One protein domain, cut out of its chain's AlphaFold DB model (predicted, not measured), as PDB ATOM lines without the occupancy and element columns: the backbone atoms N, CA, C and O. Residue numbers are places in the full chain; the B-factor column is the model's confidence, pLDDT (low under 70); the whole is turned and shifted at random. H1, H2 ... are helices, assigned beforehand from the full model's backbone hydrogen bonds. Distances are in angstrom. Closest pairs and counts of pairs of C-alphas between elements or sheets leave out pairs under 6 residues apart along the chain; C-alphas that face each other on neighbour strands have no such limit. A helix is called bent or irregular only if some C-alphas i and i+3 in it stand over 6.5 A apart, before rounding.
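This is residues 2 to 79 of the 188 residues of the protein "Transcription factor HES-7.1-B-like" of Monopterus albus (UniProt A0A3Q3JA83). One very long, straight helix, H1, meets a shorter helix, H2, near its far end, and the two make a wide, open V with one arm much longer than the other. The link between them folds back as a loop, and H2 begins beside the last turns of H1; residues 2 to 29 of H1 stick out free, and so do residues 63 to 69 of H2. The printed part has 78 residues with two named helices, H1 then H2, and no named strand; the class is all helix. It is extended, with a radius of gyration of the C-alphas of 21.7 A, and spans 74 by 33 by 17 A.

H1, residues 2 to 40, touches H2, residues 52 to 73, with residues 33 to 40 alone. H2 touches H1 with residues 52 to 62 alone. The closest C-alphas of the two helices are those of Thr 37 and Ile 55, 6.4 A apart. Their lines stand at a steep tilt of 52 degrees, and they run the same way. In H1 and H2 every O i to N i+4 pair is within hydrogen-bond range.

H1 begins with C-alpha 2 at (-8.562, -21.282, 0.569) and ends with C-alpha 40 at (-25.387, 15.302, 41.312), 57.3 A away. H2 runs 30.8 A from C-alpha 52 at (-16.977, 5.518, 39.605) to C-alpha 73 at (-44.622, 14.882, 49.549). Neither helix is bent.

The two C-alphas farthest apart, those of Arg 2 and Val 76, are 74.3 A apart. The printed part has no cut, and 11 residues make the long link from H1 to H2. Its mean pLDDT is 77.8; residues 2 to 9, 42 to 50 and 69 to 79 are under 70.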
ATOM      1  N   ARG A   2      -7.731 -22.506   0.444       60.06
ATOM      2  CA  ARG A   2      -8.562 -21.282   0.569       60.06
ATOM      3  C   ARG A   2      -9.705 -21.330   1.600       60.06
ATOM      4  O   ARG A   2      -9.960 -20.327   2.247       60.06
ATOM      5  N   LEU A   3     -10.344 -22.484   1.807       60.84
ATOM      6  CA  LEU A   3     -11.497 -22.606   2.721       60.84
ATOM      7  C   LEU A   3     -11.155 -22.329   4.197       60.84
ATOM      8  O   LEU A   3     -11.981 -21.802   4.933       60.84
ATOM      9  N   SER A   4      -9.932 -22.651   4.628       60.72
ATOM     10  CA  SER A   4      -9.476 -22.384   6.000       60.72
ATOM     11  C   SER A   4      -9.225 -20.896   6.248       60.72
ATOM     12  O   SER A   4      -9.374 -20.435   7.370       60.72
ATOM     13  N   GLN A   5      -8.879 -20.137   5.206       63.91
ATOM     14  CA  GLN A   5      -8.608 -18.705   5.315       63.91
ATOM     15  C   GLN A   5      -9.908 -17.890   5.405       63.91
ATOM     16  O   GLN A   5     -10.014 -17.010   6.251       63.91
ATOM     17  N   GLU A   6     -10.934 -18.281   4.642       63.34
ATOM     18  CA  GLU A   6     -12.278 -17.682   4.691       63.34
ATOM     19  C   GLU A   6     -12.922 -17.796   6.090       63.34
ATOM     20  O   GLU A   6     -13.515 -16.847   6.605       63.34
ATOM     21  N   ALA A   7     -12.779 -18.959   6.738       68.94
ATOM     22  CA  ALA A   7     -13.299 -19.187   8.086       68.94
ATOM     23  C   ALA A   7     -12.557 -18.347   9.141       68.94
ATOM     24  O   ALA A   7     -13.184 -17.784  10.043       68.94
ATOM     25  N   GLU A   8     -11.234 -18.220   9.017       68.75
ATOM     26  CA  GLU A   8     -10.418 -17.378   9.894       68.75
ATOM     27  C   GLU A   8     -10.795 -15.895   9.760       68.75
ATOM     28  O   GLU A   8     -10.986 -15.223  10.777       68.75
ATOM     29  N   ASP A   9     -10.988 -15.394   8.540       69.88
ATOM     30  CA  ASP A   9     -11.371 -14.001   8.291       69.88
ATOM     31  C   ASP A   9     -12.802 -13.697   8.772       69.88
ATOM     32  O   ASP A   9     -13.010 -12.710   9.483       69.88
ATOM     33  N   ALA A  10     -13.757 -14.615   8.586       74.38
ATOM     34  CA  ALA A  10     -15.095 -14.495   9.172       74.38
ATOM     35  C   ALA A  10     -15.071 -14.438  10.715       74.38
ATOM     36  O   ALA A  10     -15.879 -13.742  11.343       74.38
ATOM     37  N   THR A  11     -14.148 -15.151  11.377       75.75
ATOM     38  CA  THR A  11     -14.018 -15.062  12.843       75.75
ATOM     39  C   THR A  11     -13.403 -13.737  13.293       75.75
ATOM     40  O   THR A  11     -13.811 -13.211  14.333       75.75
ATOM     41  N   LYS A  12     -12.446 -13.182  12.536       78.06
ATOM     42  CA  LYS A  12     -11.840 -11.867  12.805       78.06
ATOM     43  C   LYS A  12     -12.867 -10.755  12.646       78.06
ATOM     44  O   LYS A  12     -12.971  -9.923  13.546       78.06
ATOM     45  N   ASP A  13     -13.697 -10.814  11.610       77.56
ATOM     46  CA  ASP A  13     -14.789  -9.862  11.406       77.56
ATOM     47  C   ASP A  13     -15.799  -9.919  12.550       77.56
ATOM     48  O   ASP A  13     -16.115  -8.895  13.151       77.56
ATOM     49  N   ARG A  14     -16.221 -11.118  12.976       78.81
ATOM     50  CA  ARG A  14     -17.104 -11.268  14.149       78.81
ATOM     51  C   ARG A  14     -16.482 -10.695  15.425       78.81
ATOM     52  O   ARG A  14     -17.188 -10.072  16.221       78.81
ATOM     53  N   LYS A  15     -15.176 -10.888  15.639       83.00
ATOM     54  CA  LYS A  15     -14.438 -10.309  16.779       83.00
ATOM     55  C   LYS A  15     -14.371  -8.782  16.674       83.00
ATOM     56  O   LYS A  15     -14.607  -8.108  17.676       83.00
ATOM     57  N   PHE A  16     -14.121  -8.236  15.486       83.44
ATOM     58  CA  PHE A  16     -14.094  -6.796  15.231       83.44
ATOM     59  C   PHE A  16     -15.469  -6.158  15.444       83.44
ATOM     60  O   PHE A  16     -15.585  -5.183  16.184       83.44
ATOM     61  N   THR A  17     -16.537  -6.747  14.901       82.44
ATOM     62  CA  THR A  17     -17.911  -6.285  15.128       82.44
ATOM     63  C   THR A  17     -18.273  -6.350  16.609       82.44
ATOM     64  O   THR A  17     -18.805  -5.383  17.152       82.44
ATOM     65  N   LYS A  18     -17.936  -7.444  17.305       87.62
ATOM     66  CA  LYS A  18     -18.158  -7.564  18.755       87.62
ATOM     67  C   LYS A  18     -17.398  -6.486  19.535       87.62
ATOM     68  O   LYS A  18     -17.967  -5.886  20.445       87.62
ATOM     69  N   SER A  19     -16.153  -6.204  19.150       91.12
ATOM     70  CA  SER A  19     -15.338  -5.125  19.721       91.12
ATOM     71  C   SER A  19     -15.978  -3.748  19.503       91.12
ATOM     72  O   SER A  19     -16.121  -2.976  20.448       91.12
ATOM     73  N   GLN A  20     -16.474  -3.465  18.294       92.75
ATOM     74  CA  GLN A  20     -17.175  -2.215  17.971       92.75
ATOM     75  C   GLN A  20     -18.477  -2.045  18.762       92.75
ATOM     76  O   GLN A  20     -18.762  -0.963  19.279       92.75
ATOM     77  N   VAL A  21     -19.270  -3.110  18.893       95.12
ATOM     78  CA  VAL A  21     -20.506  -3.090  19.689       95.12
ATOM     79  C   VAL A  21     -20.196  -2.799  21.157       95.12
ATOM     80  O   VAL A  21     -20.854  -1.952  21.765       95.12
ATOM     81  N   GLU A  22     -19.172  -3.441  21.720       94.31
ATOM     82  CA  GLU A  22     -18.747  -3.203  23.101       94.31
ATOM     83  C   GLU A  22     -18.161  -1.798  23.291       94.31
ATOM     84  O   GLU A  22     -18.458  -1.147  24.293       94.31
ATOM     85  N   LYS A  23     -17.416  -1.270  22.311       94.69
ATOM     86  CA  LYS A  23     -16.946   0.123  22.320       94.69
ATOM     87  C   LYS A  23     -18.120   1.098  22.416       94.69
ATOM     88  O   LYS A  23     -18.160   1.914  23.334       94.69
ATOM     89  N   ARG A  24     -19.132   0.947  21.554       96.06
ATOM     90  CA  ARG A  24     -20.353   1.773  21.602       96.06
ATOM     91  C   ARG A  24     -21.110   1.606  22.921       96.06
ATOM     92  O   ARG A  24     -21.676   2.569  23.433       96.06
ATOM     93  N   ARG A  25     -21.142   0.398  23.497       97.44
ATOM     94  CA  ARG A  25     -21.746   0.160  24.819       97.44
ATOM     95  C   ARG A  25     -21.017   0.948  25.908       97.44
ATOM     96  O   ARG A  25     -21.674   1.597  26.721       97.44
ATOM     97  N   ARG A  26     -19.679   0.921  25.903       95.50
ATOM     98  CA  ARG A  26     -18.835   1.662  26.853       95.50
ATOM     99  C   ARG A  26     -18.986   3.166  26.701       95.50
ATOM    100  O   ARG A  26     -19.094   3.849  27.711       95.50
ATOM    101  N   GLU A  27     -19.070   3.666  25.474       96.62
ATOM    102  CA  GLU A  27     -19.356   5.079  25.209       96.62
ATOM    103  C   GLU A  27     -20.696   5.500  25.816       96.62
ATOM    104  O   GLU A  27     -20.734   6.463  26.577       96.62
ATOM    105  N   ARG A  28     -21.777   4.739  25.583       97.94
ATOM    106  CA  ARG A  28     -23.088   5.027  26.195       97.94
ATOM    107  C   ARG A  28     -23.031   5.032  27.724       97.94
ATOM    108  O   ARG A  28     -23.594   5.927  28.348       97.94
ATOM    109  N   MET A  29     -22.337   4.061  28.317       95.38
ATOM    110  CA  MET A  29     -22.165   3.959  29.770       95.38
ATOM    111  C   MET A  29     -21.361   5.136  30.344       95.38
ATOM    112  O   MET A  29     -21.730   5.705  31.367       95.38
ATOM    113  N   ASN A  30     -20.280   5.542  29.680       94.12
ATOM    114  CA  ASN A  30     -19.481   6.686  30.114       94.12
ATOM    115  C   ASN A  30     -20.256   8.003  29.959       94.12
ATOM    116  O   ASN A  30     -20.184   8.859  30.835       94.12
ATOM    117  N   GLN A  31     -21.056   8.149  28.898       95.06
ATOM    118  CA  GLN A  31     -21.948   9.298  28.734       95.06
ATOM    119  C   GLN A  31     -22.999   9.367  29.847       95.06
ATOM    120  O   GLN A  31     -23.260  10.453  30.357       95.06
ATOM    121  N   SER A  32     -23.600   8.238  30.247       94.06
ATOM    122  CA  SER A  32     -24.533   8.238  31.381       94.06
ATOM    123  C   SER A  32     -23.847   8.590  32.695       94.06
ATOM    124  O   SER A  32     -24.422   9.348  33.463       94.06
ATOM    125  N   LEU A  33     -22.622   8.104  32.934       92.31
ATOM    126  CA  LEU A  33     -21.862   8.465  34.134       92.31
ATOM    127  C   LEU A  33     -21.560   9.964  34.176       92.31
ATOM    128  O   LEU A  33     -21.801  10.585  35.200       92.31
ATOM    129  N   LYS A  34     -21.137  10.559  33.053       90.25
ATOM    130  CA  LYS A  34     -20.918  12.008  32.965       90.25
ATOM    131  C   LYS A  34     -22.190  12.797  33.287       90.25
ATOM    132  O   LYS A  34     -22.149  13.693  34.117       90.25
ATOM    133  N   ARG A  35     -23.331  12.407  32.704       91.88
ATOM    134  CA  ARG A  35     -24.624  13.041  33.016       91.88
ATOM    135  C   ARG A  35     -24.995  12.924  34.494       91.88
ATOM    136  O   ARG A  35     -25.526  13.875  35.048       91.88
ATOM    137  N   LEU A  36     -24.745  11.774  35.128       92.44
ATOM    138  CA  LEU A  36     -24.992  11.601  36.564       92.44
ATOM    139  C   LEU A  36     -24.113  12.539  37.392       92.44
ATOM    140  O   LEU A  36     -24.610  13.177  38.312       92.44
ATOM    141  N   THR A  37     -22.836  12.662  37.040       89.81
ATOM    142  CA  THR A  37     -21.912  13.598  37.681       89.81
ATOM    143  C   THR A  37     -22.397  15.042  37.547       89.81
ATOM    144  O   THR A  37     -22.509  15.711  38.564       89.81
ATOM    145  N   ASP A  38     -22.790  15.479  36.347       88.62
ATOM    146  CA  ASP A  38     -23.302  16.839  36.109       88.62
ATOM    147  C   ASP A  38     -24.594  17.138  36.905       88.62
ATOM    148  O   ASP A  38     -24.814  18.266  37.340       88.62
ATOM    149  N   LEU A  39     -25.464  16.136  37.100       89.81
ATOM    150  CA  LEU A  39     -26.724  16.286  37.843       89.81
ATOM    151  C   LEU A  39     -26.540  16.291  39.366       89.81
ATOM    152  O   LEU A  39     -27.329  16.919  40.071       89.81
ATOM    153  N   LEU A  40     -25.554  15.552  39.876       86.56
ATOM    154  CA  LEU A  40     -25.387  15.302  41.312       86.56
ATOM    155  C   LEU A  40     -24.288  16.160  41.946       86.56
ATOM    156  O   LEU A  40     -24.414  16.541  43.108       86.56
ATOM    157  N   LEU A  41     -23.222  16.470  41.206       79.50
ATOM    158  CA  LEU A  41     -22.071  17.238  41.674       79.50
ATOM    159  C   LEU A  41     -21.987  18.549  40.888       79.50
ATOM    160  O   LEU A  41     -21.500  18.590  39.764       79.50
ATOM    161  N   GLN A  42     -22.438  19.639  41.506       67.38
ATOM    162  CA  GLN A  42     -22.441  20.972  40.892       67.38
ATOM    163  C   GLN A  42     -21.038  21.609  40.779       67.38
ATOM    164  O   GLN A  42     -20.900  22.641  40.129       67.38
ATOM    165  N   GLU A  43     -19.990  21.001  41.353       60.28
ATOM    166  CA  GLU A  43     -18.647  21.594  41.440       60.28
ATOM    167  C   GLU A  43     -17.664  21.043  40.377       60.28
ATOM    168  O   GLU A  43     -17.232  19.887  40.476       60.28
ATOM    169  N   PRO A  44     -17.214  21.864  39.399       56.19
ATOM    170  CA  PRO A  44     -16.367  21.438  38.275       56.19
ATOM    171  C   PRO A  44     -15.010  20.834  38.671       56.19
ATOM    172  O   PRO A  44     -14.448  20.013  37.939       56.19
ATOM    173  N   GLN A  45     -14.465  21.236  39.824       55.44
ATOM    174  CA  GLN A  45     -13.138  20.809  40.283       55.44
ATOM    175  C   GLN A  45     -13.102  19.361  40.787       55.44
ATOM    176  O   GLN A  45     -12.064  18.710  40.670       55.44
ATOM    177  N   GLN A  46     -14.219  18.825  41.286       56.44
ATOM    178  CA  GLN A  46     -14.291  17.442  41.773       56.44
ATOM    179  C   GLN A  46     -14.462  16.445  40.611       56.44
ATOM    180  O   GLN A  46     -13.966  15.325  40.686       56.44
ATOM    181  N   LEU A  47     -15.066  16.865  39.487       57.72
ATOM    182  CA  LEU A  47     -15.480  15.988  38.372       57.72
ATOM    183  C   LEU A  47     -14.337  15.187  37.721       57.72
ATOM    184  O   LEU A  47     -14.575  14.153  37.103       57.72
ATOM    185  N   HIS A  48     -13.093  15.652  37.856       60.41
ATOM    186  CA  HIS A  48     -11.916  15.041  37.235       60.41
ATOM    187  C   HIS A  48     -11.332  13.903  38.083       60.41
ATOM    188  O   HIS A  48     -10.500  13.137  37.596       60.41
ATOM    189  N   ARG A  49     -11.758  13.791  39.349       65.81
ATOM    190  CA  ARG A  49     -11.208  12.845  40.326       65.81
ATOM    191  C   ARG A  49     -12.261  12.046  41.090       65.81
ATOM    192  O   ARG A  49     -11.895  11.356  42.034       65.81
ATOM    193  N   VAL A  50     -13.528  12.113  40.683       69.69
ATOM    194  CA  VAL A  50     -14.580  11.299  41.300       69.69
ATOM    195  C   VAL A  50     -14.453   9.860  40.829       69.69
ATOM    196  O   VAL A  50     -14.471   9.564  39.628       69.69
ATOM    197  N   GLU A  51     -14.327   8.949  41.785       82.44
ATOM    198  CA  GLU A  51     -14.299   7.528  41.493       82.44
ATOM    199  C   GLU A  51     -15.674   7.057  41.004       82.44
ATOM    200  O   GLU A  51     -16.724   7.532  41.435       82.44
ATOM    201  N   LYS A  52     -15.703   6.064  40.110       87.06
ATOM    202  CA  LYS A  52     -16.977   5.518  39.605       87.06
ATOM    203  C   LYS A  52     -17.884   5.007  40.726       87.06
ATOM    204  O   LYS A  52     -19.101   5.073  40.581       87.06
ATOM    205  N   ALA A  53     -17.296   4.487  41.801       88.88
ATOM    206  CA  ALA A  53     -18.034   4.028  42.971       88.88
ATOM    207  C   ALA A  53     -18.754   5.191  43.667       88.88
ATOM    208  O   ALA A  53     -19.942   5.078  43.949       88.88
ATOM    209  N   GLU A  54     -18.078   6.326  43.835       89.25
ATOM    210  CA  GLU A  54     -18.635   7.518  44.471       89.25
ATOM    211  C   GLU A  54     -19.780   8.129  43.649       89.25
ATOM    212  O   GLU A  54     -20.827   8.454  44.206       89.25
ATOM    213  N   ILE A  55     -19.667   8.179  42.311       89.81
ATOM    214  CA  ILE A  55     -20.787   8.597  41.437       89.81
ATOM    215  C   ILE A  55     -22.031   7.733  41.705       89.81
ATOM    216  O   ILE A  55     -23.152   8.242  41.800       89.81
ATOM    217  N   LEU A  56     -21.847   6.414  41.812       94.56
ATOM    218  CA  LEU A  56     -22.946   5.480  42.047       94.56
ATOM    219  C   LEU A  56     -23.509   5.607  43.465       94.56
ATOM    220  O   LEU A  56     -24.726   5.567  43.628       94.56
ATOM    221  N   GLU A  57     -22.661   5.813  44.469       92.31
ATOM    222  CA  GLU A  57     -23.080   6.036  45.853       92.31
ATOM    223  C   GLU A  57     -23.937   7.298  45.986       92.31
ATOM    224  O   GLU A  57     -25.054   7.231  46.501       92.31
ATOM    225  N   GLN A  58     -23.487   8.422  45.419       90.75
ATOM    226  CA  GLN A  58     -24.261   9.668  45.390       90.75
ATOM    227  C   GLN A  58     -25.591   9.493  44.649       90.75
ATOM    228  O   GLN A  58     -26.624  10.000  45.086       90.75
ATOM    229  N   THR A  59     -25.601   8.712  43.564       94.06
ATOM    230  CA  THR A  59     -26.838   8.388  42.836       94.06
ATOM    231  C   THR A  59     -27.806   7.588  43.710       94.06
ATOM    232  O   THR A  59     -29.001   7.879  43.735       94.06
ATOM    233  N   VAL A  60     -27.318   6.590  44.452       94.75
ATOM    234  CA  VAL A  60     -28.152   5.786  45.358       94.75
ATOM    235  C   VAL A  60     -28.713   6.646  46.487       94.75
ATOM    236  O   VAL A  60     -29.912   6.574  46.757       94.75
ATOM    237  N   LEU A  61     -27.886   7.490  47.109       92.06
ATOM    238  CA  LEU A  61     -28.327   8.428  48.144       92.06
ATOM    239  C   LEU A  61     -29.405   9.377  47.611       92.06
ATOM    240  O   LEU A  61     -30.444   9.547  48.251       92.06
ATOM    241  N   PHE A  62     -29.206   9.929  46.412       90.69
ATOM    242  CA  PHE A  62     -30.197  10.764  45.742       90.69
ATOM    243  C   PHE A  62     -31.529  10.025  45.558       90.69
ATOM    244  O   PHE A  62     -32.563  10.529  45.990       90.69
ATOM    245  N   LEU A  63     -31.516   8.809  45.000       93.00
ATOM    246  CA  LEU A  63     -32.732   8.020  44.766       93.00
ATOM    247  C   LEU A  63     -33.456   7.623  46.062       93.00
ATOM    248  O   LEU A  63     -34.684   7.589  46.115       93.00
ATOM    249  N   GLN A  64     -32.717   7.327  47.130       92.06
ATOM    250  CA  GLN A  64     -33.325   7.038  48.428       92.06
ATOM    251  C   GLN A  64     -33.979   8.281  49.032       92.06
ATOM    252  O   GLN A  64     -35.064   8.188  49.607       92.06
ATOM    253  N   ASN A  65     -33.335   9.441  48.904       88.69
ATOM    254  CA  ASN A  65     -33.867  10.701  49.407       88.69
ATOM    255  C   ASN A  65     -35.095  11.149  48.609       88.69
ATOM    256  O   ASN A  65     -36.060  11.618  49.211       88.69
ATOM    257  N   THR A  66     -35.112  10.945  47.288       86.50
ATOM    258  CA  THR A  66     -36.296  11.224  46.466       86.50
ATOM    259  C   THR A  66     -37.442  10.271  46.782       86.50
ATOM    260  O   THR A  66     -38.555  10.746  46.953       86.50
ATOM    261  N   ALA A  67     -37.200   8.971  46.967       82.44
ATOM    262  CA  ALA A  67     -38.250   8.014  47.335       82.44
ATOM    263  C   ALA A  67     -38.836   8.277  48.739       82.44
ATOM    264  O   ALA A  67     -40.046   8.195  48.953       82.44
ATOM    265  N   LYS A  68     -37.992   8.638  49.715       78.69
ATOM    266  CA  LYS A  68     -38.439   9.024  51.067       78.69
ATOM    267  C   LYS A  68     -39.196  10.353  51.054       78.69
ATOM    268  O   LYS A  68     -40.216  10.481  51.728       78.69
ATOM    269  N   GLY A  69     -38.704  11.318  50.277       61.41
ATOM    270  CA  GLY A  69     -39.348  12.609  50.054       61.41
ATOM    271  C   GLY A  69     -40.661  12.486  49.283       61.41
ATOM    272  O   GLY A  69     -41.594  13.221  49.564       61.41
ATOM    273  N   GLU A  70     -40.786  11.530  48.366       54.47
ATOM    274  CA  GLU A  70     -42.037  11.232  47.675       54.47
ATOM    275  C   GLU A  70     -43.072  10.674  48.649       54.47
ATOM    276  O   GLU A  70     -44.202  11.128  48.603       54.47
ATOM    277  N   ASN A  71     -42.721   9.807  49.602       52.12
ATOM    278  CA  ASN A  71     -43.673   9.327  50.620       52.12
ATOM    279  C   ASN A  71     -44.180  10.429  51.570       52.12
ATOM    280  O   ASN A  71     -45.294  10.340  52.087       52.12
ATOM    281  N   THR A  72     -43.394  11.482  51.808       49.22
ATOM    282  CA  THR A  72     -43.823  12.637  52.616       49.22
ATOM    283  C   THR A  72     -44.482  13.735  51.772       49.22
ATOM    284  O   THR A  72     -45.380  14.423  52.260       49.22
ATOM    285  N   ARG A  73     -44.117  13.867  50.490       44.00
ATOM    286  CA  ARG A  73     -44.622  14.882  49.549       44.00
ATOM    287  C   ARG A  73     -45.781  14.401  48.669       44.00
ATOM    288  O   ARG A  73     -46.516  15.242  48.166       44.00
ATOM    289  N   THR A  74     -46.061  13.100  48.561       43.34
ATOM    290  CA  THR A  74     -47.304  12.571  47.945       43.34
ATOM    291  C   THR A  74     -48.560  12.934  48.731       43.34
ATOM    292  O   THR A  74     -49.662  12.753  48.224       43.34
ATOM    293  N   ARG A  75     -48.423  13.527  49.923       47.38
ATOM    294  CA  ARG A  75     -49.530  14.211  50.599       47.38
ATOM    295  C   ARG A  75     -49.708  15.682  50.203       47.38
ATOM    296  O   ARG A  75     -50.760  16.224  50.518       47.38
ATOM    297  N   VAL A  76     -48.743  16.339  49.545       47.78
ATOM    298  CA  VAL A  76     -48.795  17.805  49.323       47.78
ATOM    299  C   VAL A  76     -48.373  18.298  47.925       47.78
ATOM    300  O   VAL A  76     -48.743  19.411  47.569       47.78
ATOM    301  N   GLY A  77     -47.699  17.540  47.051       48.00
ATOM    302  CA  GLY A  77     -47.493  18.057  45.689       48.00
ATOM    303  C   GLY A  77     -46.618  17.252  44.736       48.00
ATOM    304  O   GLY A  77     -45.462  16.966  45.034       48.00
ATOM    305  N   SER A  78     -47.182  17.056  43.540       49.28
ATOM    306  CA  SER A  78     -46.571  16.645  42.267       49.28
ATOM    307  C   SER A  78     -46.201  15.169  42.092       49.28
ATOM    308  O   SER A  78     -45.277  14.659  42.710       49.28
ATOM    309  N   GLY A  79     -46.893  14.516  41.147       46.03
ATOM    310  CA  GLY A  79     -46.384  13.344  40.418       46.03
ATOM    311  C   GLY A  79     -47.333  12.147  40.320       46.03
ATOM    312  O   GLY A  79     -47.452  11.553  39.255       46.03
TER     313      GLY A  79